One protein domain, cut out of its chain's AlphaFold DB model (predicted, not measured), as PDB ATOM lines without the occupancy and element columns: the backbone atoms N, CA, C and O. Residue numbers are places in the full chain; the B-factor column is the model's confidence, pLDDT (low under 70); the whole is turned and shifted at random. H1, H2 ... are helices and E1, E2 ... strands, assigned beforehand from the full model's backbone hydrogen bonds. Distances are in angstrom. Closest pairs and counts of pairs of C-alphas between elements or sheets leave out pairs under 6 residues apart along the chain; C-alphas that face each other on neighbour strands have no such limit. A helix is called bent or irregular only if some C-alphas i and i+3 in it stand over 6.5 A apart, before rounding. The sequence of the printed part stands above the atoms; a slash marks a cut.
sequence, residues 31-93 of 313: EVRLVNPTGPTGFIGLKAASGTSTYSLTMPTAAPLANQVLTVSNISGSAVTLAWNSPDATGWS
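Overview. This is residues 31 to 93 of the 313 residues of an uncharacterized protein of Bacteroidetes bacterium (UniProt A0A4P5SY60). The model falls into two separate pieces: a hairpin of E1 and E2 at one end, and a small three-strand sheet of E3, E5 and E4, joined to it by the link of residues 48 to 55. Past the far end of the sheet, H1 makes one short turn, and residues 59 to 68 loop from one edge strand of the sheet to the other. The printed part has 63 residues with five named strands and one named helix, in the order E1 E2 E3 E4 E5 H1, and its class is mostly strand. The three-strand sheet has the order E3, E5, E4 and is mixed; the pair E1 and E2 is antiparallel. The whole is only just loose, close to extended, with a radius of gyration of the C-alphas of 15.5 A and spans of 44 by 33 by 23 A.

Along the chain. Find C-alpha 31 at (18.074, -48.651, -7.372); from there E1 runs through residues 31 to 35, 11.4 A. E2 is residues 43 to 47, 11.3 A, and E3 is residues 56 to 58, 6.4 A. Look next at C-alpha 69 at (28.019, -41.789, 12.869), where E4 begins; it covers residues 69 to 76, 20.7 A. E5 is residues 79 to 85, 18.5 A. H1 is residues 87 to 90, 6.5 A, and ends with C-alpha 90 at (22.648, -35.760, 22.892); it is irregular, but only just, with C-alphas 87 and 90 6.51 A apart.

Arrangement. Start at the hairpin of E1 and E2, antiparallel at 169 degrees, where N 34 and O 44 are within hydrogen-bond range at 2.9 A. E2 and E3 are apart. In the three-strand sheet, E3 and the inner strand E5 are parallel at 28 degrees, with N 80 and O 56 at 2.9 A. E4 and E5 form a hairpin, antiparallel at 148 degrees, with N 71 and O 83 at 2.9 A and N 85 and O 69 at 2.9 A. H1 is not on this sheet; its closest C-alpha pair with E4 is Val 69 and Pro 87, 7.1 A. H1 is too short for an O i to N i+4 pair, and its 1 O i to N i+3 pair is not within range.

Size, cuts and confidence. The two C-alphas farthest apart are those of Gly 39 and Trp 92, 45.3 A. The printed part has no cut. The links E4 to E5 and E5 to H1 are tight, the other three are short, and none is long. The mean pLDDT of the printed part is 78.4; look for values under 70 at residues 31 to 33, 35 to 43, 45 and 88 to 89.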
ATOM      1  N   GLU A  31      17.165 -48.237  -8.435       59.97
ATOM      2  CA  GLU A  31      18.074 -48.651  -7.372       59.97
ATOM      3  C   GLU A  31      19.534 -48.589  -7.820       59.97
ATOM      4  O   GLU A  31      19.901 -49.145  -8.855       59.97
ATOM      5  N   VAL A  32      20.376 -47.961  -6.998       68.00
ATOM      6  CA  VAL A  32      21.835 -48.086  -7.096       68.00
ATOM      7  C   VAL A  32      22.237 -49.318  -6.299       68.00
ATOM      8  O   VAL A  32      21.963 -49.381  -5.100       68.00
ATOM      9  N   ARG A  33      22.866 -50.296  -6.958       64.25
ATOM     10  CA  ARG A  33      23.304 -51.557  -6.346       64.25
ATOM     11  C   ARG A  33      24.820 -51.646  -6.331       64.25
ATOM     12  O   ARG A  33      25.452 -51.615  -7.383       64.25
ATOM     13  N   LEU A  34      25.385 -51.856  -5.152       70.81
ATOM     14  CA  LEU A  34      26.743 -52.360  -4.995       70.81
ATOM     15  C   LEU A  34      26.637 -53.884  -4.952       70.81
ATOM     16  O   LEU A  34      26.254 -54.466  -3.936       70.81
ATOM     17  N   VAL A  35      26.858 -54.516  -6.101       66.00
ATOM     18  CA  VAL A  35      26.759 -55.971  -6.263       66.00
ATOM     19  C   VAL A  35      28.044 -56.641  -5.781       66.00
ATOM     20  O   VAL A  35      29.139 -56.169  -6.084       66.00
ATOM     21  N   ASN A  36      27.916 -57.759  -5.067       55.69
ATOM     22  CA  ASN A  36      29.047 -58.640  -4.794       55.69
ATOM     23  C   ASN A  36      29.604 -59.179  -6.135       55.69
ATOM     24  O   ASN A  36      28.824 -59.723  -6.922       55.69
ATOM     25  N   PRO A  37      30.913 -59.051  -6.436       55.44
ATOM     26  CA  PRO A  37      31.473 -59.457  -7.729       55.44
ATOM     27  C   PRO A  37      31.348 -60.958  -8.045       55.44
ATOM     28  O   PRO A  37      31.601 -61.348  -9.183       55.44
ATOM     29  N   THR A  38      30.964 -61.806  -7.083       52.62
ATOM     30  CA  THR A  38      30.935 -63.270  -7.248       52.62
ATOM     31  C   THR A  38      29.544 -63.914  -7.338       52.62
ATOM     32  O   THR A  38      29.465 -65.141  -7.370       52.62
ATOM     33  N   GLY A  39      28.438 -63.163  -7.466       58.00
ATOM     34  CA  GLY A  39      27.138 -63.781  -7.780       58.00
ATOM     35  C   GLY A  39      25.907 -62.863  -7.699       58.00
ATOM     36  O   GLY A  39      25.970 -61.797  -7.093       58.00
ATOM     37  N   PRO A  40      24.758 -63.268  -8.284       55.62
ATOM     38  CA  PRO A  40      23.554 -62.433  -8.421       55.62
ATOM     39  C   PRO A  40      22.765 -62.232  -7.115       55.62
ATOM     40  O   PRO A  40      21.744 -61.543  -7.108       55.62
ATOM     41  N   THR A  41      23.206 -62.830  -6.009       57.97
ATOM     42  CA  THR A  41      22.521 -62.813  -4.715       57.97
ATOM     43  C   THR A  41      23.414 -62.149  -3.671       57.97
ATOM     44  O   THR A  41      24.436 -62.705  -3.279       57.97
ATOM     45  N   GLY A  42      23.026 -60.950  -3.234       58.44
ATOM     46  CA  GLY A  42      23.786 -60.130  -2.289       58.44
ATOM     47  C   GLY A  42      24.197 -58.804  -2.918       58.44
ATOM     48  O   GLY A  42      25.226 -58.702  -3.585       58.44
ATOM     49  N   PHE A  43      23.376 -57.779  -2.715       68.88
ATOM     50  CA  PHE A  43      23.709 -56.405  -3.069       68.88
ATOM     51  C   PHE A  43      23.330 -55.480  -1.914       68.88
ATOM     52  O   PHE A  43      22.353 -55.731  -1.209       68.88
ATOM     53  N   ILE A  44      24.092 -54.402  -1.739       70.31
ATOM     54  CA  ILE A  44      23.668 -53.258  -0.927       70.31
ATOM     55  C   ILE A  44      22.996 -52.281  -1.888       70.31
ATOM     56  O   ILE A  44      23.603 -51.872  -2.879       70.31
ATOM     57  N   GLY A  45      21.723 -51.979  -1.636       69.00
ATOM     58  CA  GLY A  45      20.877 -51.195  -2.529       69.00
ATOM     59  C   GLY A  45      20.358 -49.917  -1.880       69.00
ATOM     60  O   GLY A  45      19.891 -49.945  -0.743       69.00
ATOM     61  N   LEU A  46      20.406 -48.803  -2.610       75.00
ATOM     62  CA  LEU A  46      19.652 -47.593  -2.275       75.00
ATOM     63  C   LEU A  46      18.339 -47.613  -3.061       75.00
ATOM     64  O   LEU A  46      18.338 -47.348  -4.264       75.00
ATOM     65  N   LYS A  47      17.233 -47.953  -2.391       71.19
ATOM     66  CA  LYS A  47      15.921 -48.155  -3.017       71.19
ATOM     67  C   LYS A  47      14.917 -47.101  -2.557       71.19
ATOM     68  O   LYS A  47      14.599 -47.020  -1.374       71.19
ATOM     69  N   ALA A  48      14.371 -46.341  -3.503       72.56
ATOM     70  CA  ALA A  48      13.234 -45.461  -3.242       72.56
ATOM     71  C   ALA A  48      11.914 -46.260  -3.198       72.56
ATOM     72  O   ALA A  48      11.778 -47.296  -3.859       72.56
ATOM     73  N   ALA A  49      10.932 -45.777  -2.433       74.88
ATOM     74  CA  ALA A  49       9.600 -46.378  -2.382       74.88
ATOM     75  C   ALA A  49       8.882 -46.279  -3.745       74.88
ATOM     76  O   ALA A  49       9.198 -45.439  -4.593       74.88
ATOM     77  N   SER A  50       7.899 -47.157  -3.979       73.06
ATOM     78  CA  SER A  50       7.067 -47.070  -5.187       73.06
ATOM     79  C   SER A  50       6.336 -45.723  -5.219       73.06
ATOM     80  O   SER A  50       5.788 -45.302  -4.205       73.06
ATOM     81  N   GLY A  51       6.344 -45.038  -6.364       70.69
ATOM     82  CA  GLY A  51       5.725 -43.715  -6.518       70.69
ATOM     83  C   GLY A  51       6.611 -42.517  -6.145       70.69
ATOM     84  O   GLY A  51       6.188 -41.385  -6.349       70.69
ATOM     85  N   THR A  52       7.844 -42.716  -5.664       73.44
ATOM     86  CA  THR A  52       8.773 -41.599  -5.423       73.44
ATOM     87  C   THR A  52       9.253 -40.987  -6.745       73.44
ATOM     88  O   THR A  52       9.864 -41.681  -7.562       73.44
ATOM     89  N   SER A  53       8.981 -39.691  -6.948       74.75
ATOM     90  CA  SER A  53       9.464 -38.925  -8.110       74.75
ATOM     91  C   SER A  53      10.968 -38.656  -8.022       74.75
ATOM     92  O   SER A  53      11.699 -38.972  -8.956       74.75
ATOM     93  N   THR A  54      11.432 -38.152  -6.874       75.81
ATOM     94  CA  THR A  54      12.849 -37.895  -6.582       75.81
ATOM     95  C   THR A  54      13.122 -38.194  -5.112       75.81
ATOM     96  O   THR A  54      12.328 -37.821  -4.251       75.81
ATOM     97  N   TYR A  55      14.246 -38.849  -4.823       75.44
ATOM     98  CA  TYR A  55      14.762 -39.039  -3.468       75.44
ATOM     99  C   TYR A  55      16.237 -38.648  -3.454       75.44
ATOM    100  O   TYR A  55      17.043 -39.284  -4.134       75.44
ATOM    101  N   SER A  56      16.578 -37.595  -2.712       80.31
ATOM    102  CA  SER A  56      17.928 -37.024  -2.706       80.31
ATOM    103  C   SER A  56      18.564 -37.172  -1.329       80.31
ATOM    104  O   SER A  56      18.026 -36.666  -0.346       80.31
ATOM    105  N   LEU A  57      19.726 -37.833  -1.279       83.81
ATOM    106  CA  LEU A  57      20.604 -37.877  -0.109       83.81
ATOM    107  C   LEU A  57      21.765 -36.905  -0.325       83.81
ATOM    108  O   LEU A  57      22.554 -37.080  -1.255       83.81
ATOM    109  N   THR A  58      21.889 -35.897   0.533       86.94
ATOM    110  CA  THR A  58      23.034 -34.980   0.514       86.94
ATOM    111  C   THR A  58      24.056 -35.432   1.550       86.94
ATOM    112  O   THR A  58      23.785 -35.378   2.747       86.94
ATOM    113  N   MET A  59      25.220 -35.893   1.084       89.75
ATOM    114  CA  MET A  59      26.325 -36.327   1.947       89.75
ATOM    115  C   MET A  59      27.043 -35.127   2.590       89.75
ATOM    116  O   MET A  59      27.116 -34.066   1.962       89.75
ATOM    117  N   PRO A  60      27.636 -35.291   3.789       92.62
ATOM    118  CA  PRO A  60      28.533 -34.293   4.361       92.62
ATOM    119  C   PRO A  60      29.727 -34.042   3.435       92.62
ATOM    120  O   PRO A  60      30.279 -34.977   2.855       92.62
ATOM    121  N   THR A  61      30.159 -32.788   3.323       89.81
ATOM    122  CA  THR A  61      31.340 -32.414   2.525       89.81
ATOM    123  C   THR A  61      32.662 -32.762   3.213       89.81
ATOM    124  O   THR A  61      33.684 -32.883   2.542       89.81
ATOM    125  N   ALA A  62      32.650 -32.945   4.538       91.50
ATOM    126  CA  ALA A  62      33.801 -33.347   5.342       91.50
ATOM    127  C   ALA A  62      33.776 -34.851   5.678       91.50
ATOM    128  O   ALA A  62      32.712 -35.457   5.829       91.50
ATOM    129  N   ALA A  63      34.961 -35.448   5.831       90.62
ATOM    130  CA  ALA A  63      35.122 -36.803   6.359       90.62
ATOM    131  C   ALA A  63      34.749 -36.868   7.859       90.62
ATOM    132  O   ALA A  63      34.884 -35.854   8.550       90.62
ATOM    133  N   PRO A  64      34.308 -38.032   8.376       93.06
ATOM    134  CA  PRO A  64      34.053 -38.188   9.803       93.06
ATOM    135  C   PRO A  64      35.347 -38.153  10.617       93.06
ATOM    136  O   PRO A  64      36.401 -38.600  10.161       93.06
ATOM    137  N   LEU A  65      35.230 -37.717  11.867       90.38
ATOM    138  CA  LEU A  65      36.190 -38.024  12.923       90.38
ATOM    139  C   LEU A  65      35.905 -39.413  13.518       90.38
ATOM    140  O   LEU A  65      34.841 -39.999  13.304       90.38
ATOM    141  N   ALA A  66      36.857 -39.945  14.288       88.69
ATOM    142  CA  ALA A  66      36.662 -41.200  15.007       88.69
ATOM    143  C   ALA A  66      35.385 -41.148  15.869       88.69
ATOM    144  O   ALA A  66      35.103 -40.135  16.507       88.69
ATOM    145  N   ASN A  67      34.636 -42.254  15.891       84.31
ATOM    146  CA  ASN A  67      33.392 -42.444  16.655       84.31
ATOM    147  C   ASN A  67      32.181 -41.606  16.205       84.31
ATOM    148  O   ASN A  67      31.129 -41.676  16.840       84.31
ATOM    149  N   GLN A  68      32.282 -40.870  15.095       88.94
ATOM    150  CA  GLN A  68      31.118 -40.227  14.494       88.94
ATOM    151  C   GLN A  68      30.299 -41.214  13.657       88.94
ATOM    152  O   GLN A  68      30.828 -42.122  13.015       88.94
ATOM    153  N   VAL A  69      28.987 -41.001  13.637       89.12
ATOM    154  CA  VAL A  69      28.019 -41.789  12.869       89.12
ATOM    155  C   VAL A  69      27.292 -40.903  11.866       89.12
ATOM    156  O   VAL A  69      27.030 -39.728  12.130       89.12
ATOM    157  N   LEU A  70      26.971 -41.455  10.693       92.38
ATOM    158  CA  LEU A  70      26.190 -40.740   9.689       92.38
ATOM    159  C   LEU A  70      24.720 -40.803  10.085       92.38
ATOM    160  O   LEU A  70      24.146 -41.885  10.196       92.38
ATOM    161  N   THR A  71      24.108 -39.646  10.286       90.56
ATOM    162  CA  THR A  71      22.701 -39.530  10.685       90.56
ATOM    163  C   THR A  71      21.984 -38.534   9.793       90.56
ATOM    164  O   THR A  71      22.616 -37.758   9.076       90.56
ATOM    165  N   VAL A  72      20.657 -38.556   9.824       90.81
ATOM    166  CA  VAL A  72      19.838 -37.529   9.180       90.81
ATOM    167  C   VAL A  72      19.857 -36.280  10.055       90.81
ATOM    168  O   VAL A  72      19.417 -36.334  11.198       90.81
ATOM    169  N   SER A  73      20.361 -35.165   9.529       89.06
ATOM    170  CA  SER A  73      20.385 -33.881  10.241       89.06
ATOM    171  C   SER A  73      19.171 -33.013   9.942       89.06
ATOM    172  O   SER A  73      18.773 -32.213  10.782       89.06
ATOM    173  N   ASN A  74      18.588 -33.154   8.751       89.56
ATOM    174  CA  ASN A  74      17.415 -32.396   8.345       89.56
ATOM    175  C   ASN A  74      16.631 -33.131   7.252       89.56
ATOM    176  O   ASN A  74      17.217 -33.753   6.362       89.56
ATOM    177  N   ILE A  75      15.305 -33.003   7.289       89.94
ATOM    178  CA  ILE A  75      14.399 -33.465   6.235       89.94
ATOM    179  C   ILE A  75      13.608 -32.252   5.752       89.94
ATOM    180  O   ILE A  75      12.935 -31.595   6.541       89.94
ATOM    181  N   SER A  76      13.672 -31.964   4.452       84.88
ATOM    182  CA  SER A  76      12.874 -30.912   3.817       84.88
ATOM    183  C   SER A  76      12.238 -31.454   2.541       84.88
ATOM    184  O   SER A  76      12.918 -31.727   1.547       84.88
ATOM    185  N   GLY A  77      10.923 -31.682   2.575       83.75
ATOM    186  CA  GLY A  77      10.220 -32.401   1.511       83.75
ATOM    187  C   GLY A  77      10.783 -33.816   1.319       83.75
ATOM    188  O   GLY A  77      10.811 -34.606   2.258       83.75
ATOM    189  N   SER A  78      11.239 -34.140   0.101       77.19
ATOM    190  CA  SER A  78      11.884 -35.426  -0.237       77.19
ATOM    191  C   SER A  78      13.419 -35.385  -0.203       77.19
ATOM    192  O   SER A  78      14.068 -36.355  -0.604       77.19
ATOM    193  N   ALA A  79      14.009 -34.266   0.230       81.06
ATOM    194  CA  ALA A  79      15.449 -34.130   0.397       81.06
ATOM    195  C   ALA A  79      15.847 -34.449   1.842       81.06
ATOM    196  O   ALA A  79      15.292 -33.892   2.793       81.06
ATOM    197  N   VAL A  80      16.831 -35.332   1.988       88.25
ATOM    198  CA  VAL A  80      17.393 -35.742   3.275       88.25
ATOM    199  C   VAL A  80      18.845 -35.284   3.328       88.25
ATOM    200  O   VAL A  80      19.681 -35.717   2.530       88.25
ATOM    201  N   THR A  81      19.154 -34.401   4.273       90.50
ATOM    202  CA  THR A  81      20.530 -33.989   4.557       90.50
ATOM    203  C   THR A  81      21.122 -34.927   5.598       90.50
ATOM    204  O   THR A  81      20.513 -35.173   6.640       90.50
ATOM    205  N   LEU A  82      22.305 -35.463   5.304       93.50
ATOM    206  CA  LEU A  82      23.054 -36.318   6.214       93.50
ATOM    207  C   LEU A  82      24.178 -35.510   6.881       93.50
ATOM    208  O   LEU A  82      24.775 -34.640   6.247       93.50
ATOM    209  N   ALA A  83      24.479 -35.803   8.144       91.75
ATOM    210  CA  ALA A  83      25.581 -35.210   8.902       91.75
ATOM    211  C   ALA A  83      26.329 -36.272   9.713       91.75
ATOM    212  O   ALA A  83      25.726 -37.233  10.205       91.75
ATOM    213  N   TRP A  84      27.638 -36.072   9.879       92.50
ATOM    214  CA  TRP A  84      28.417 -36.793  10.880       92.50
ATOM    215  C   TRP A  84      28.100 -36.219  12.250       92.50
ATOM    216  O   TRP A  84      28.400 -35.059  12.520       92.50
ATOM    217  N   ASN A  85      27.487 -37.032  13.098       87.50
ATOM    218  CA  ASN A  85      27.151 -36.659  14.460       87.50
ATOM    219  C   ASN A  85      27.922 -37.527  15.445       87.50
ATOM    220  O   ASN A  85      28.198 -38.700  15.182       87.50
ATOM    221  N   SER A  86      28.259 -36.936  16.587       84.44
ATOM    222  CA  SER A  86      28.811 -37.664  17.722       84.44
ATOM    223  C   SER A  86      27.646 -38.143  18.599       84.44
ATOM    224  O   SER A  86      26.862 -37.303  19.049       84.44
ATOM    225  N   PRO A  87      27.457 -39.459  18.809       70.50
ATOM    226  CA  PRO A  87      26.322 -39.989  19.575       70.50
ATOM    227  C   PRO A  87      26.228 -39.461  21.017       70.50
ATOM    228  O   PRO A  87      25.142 -39.386  21.583       70.50
ATOM    229  N   ASP A  88      27.362 -39.082  21.601       69.06
ATOM    230  CA  ASP A  88      27.491 -38.534  22.954       69.06
ATOM    231  C   ASP A  88      26.994 -37.084  23.093       69.06
ATOM    232  O   ASP A  88      26.722 -36.646  24.206       69.06
ATOM    233  N   ALA A  89      26.782 -36.354  21.994       67.19
ATOM    234  CA  ALA A  89      26.348 -34.954  22.041       67.19
ATOM    235  C   ALA A  89      24.892 -34.758  22.512       67.19
ATOM    236  O   ALA A  89      24.487 -33.634  22.800       67.19
ATOM    237  N   THR A  90      24.090 -35.827  22.568       72.44
ATOM    238  CA  THR A  90      22.648 -35.760  22.892       72.44
ATOM    239  C   THR A  90      22.253 -36.540  24.148       72.44
ATOM    240  O   THR A  90      21.083 -36.534  24.524       72.44
ATOM    241  N   GLY A  91      23.207 -37.198  24.814       82.56
ATOM    242  CA  GLY A  91      22.962 -38.037  25.989       82.56
ATOM    243  C   GLY A  91      23.817 -37.661  27.200       82.56
ATOM    244  O   GLY A  91      24.722 -36.831  27.130       82.56
ATOM    245  N   TRP A  92      23.538 -38.297  28.338       88.31
ATOM    246  CA  TRP A  92      24.432 -38.267  29.500       88.31
ATOM    247  C   TRP A  92      25.486 -39.370  29.357       88.31
ATOM    248  O   TRP A  92      25.140 -40.550  29.308       88.31
ATOM    249  N   SER A  93      26.765 -39.001  29.264       86.19
ATOM    250  CA  SER A  93      27.866 -39.960  29.120       86.19
ATOM    251  C   SER A  93      28.126 -40.759  30.407       86.19
ATOM    252  O   SER A  93      28.012 -40.233  31.515       86.19
TER     253      SER A  93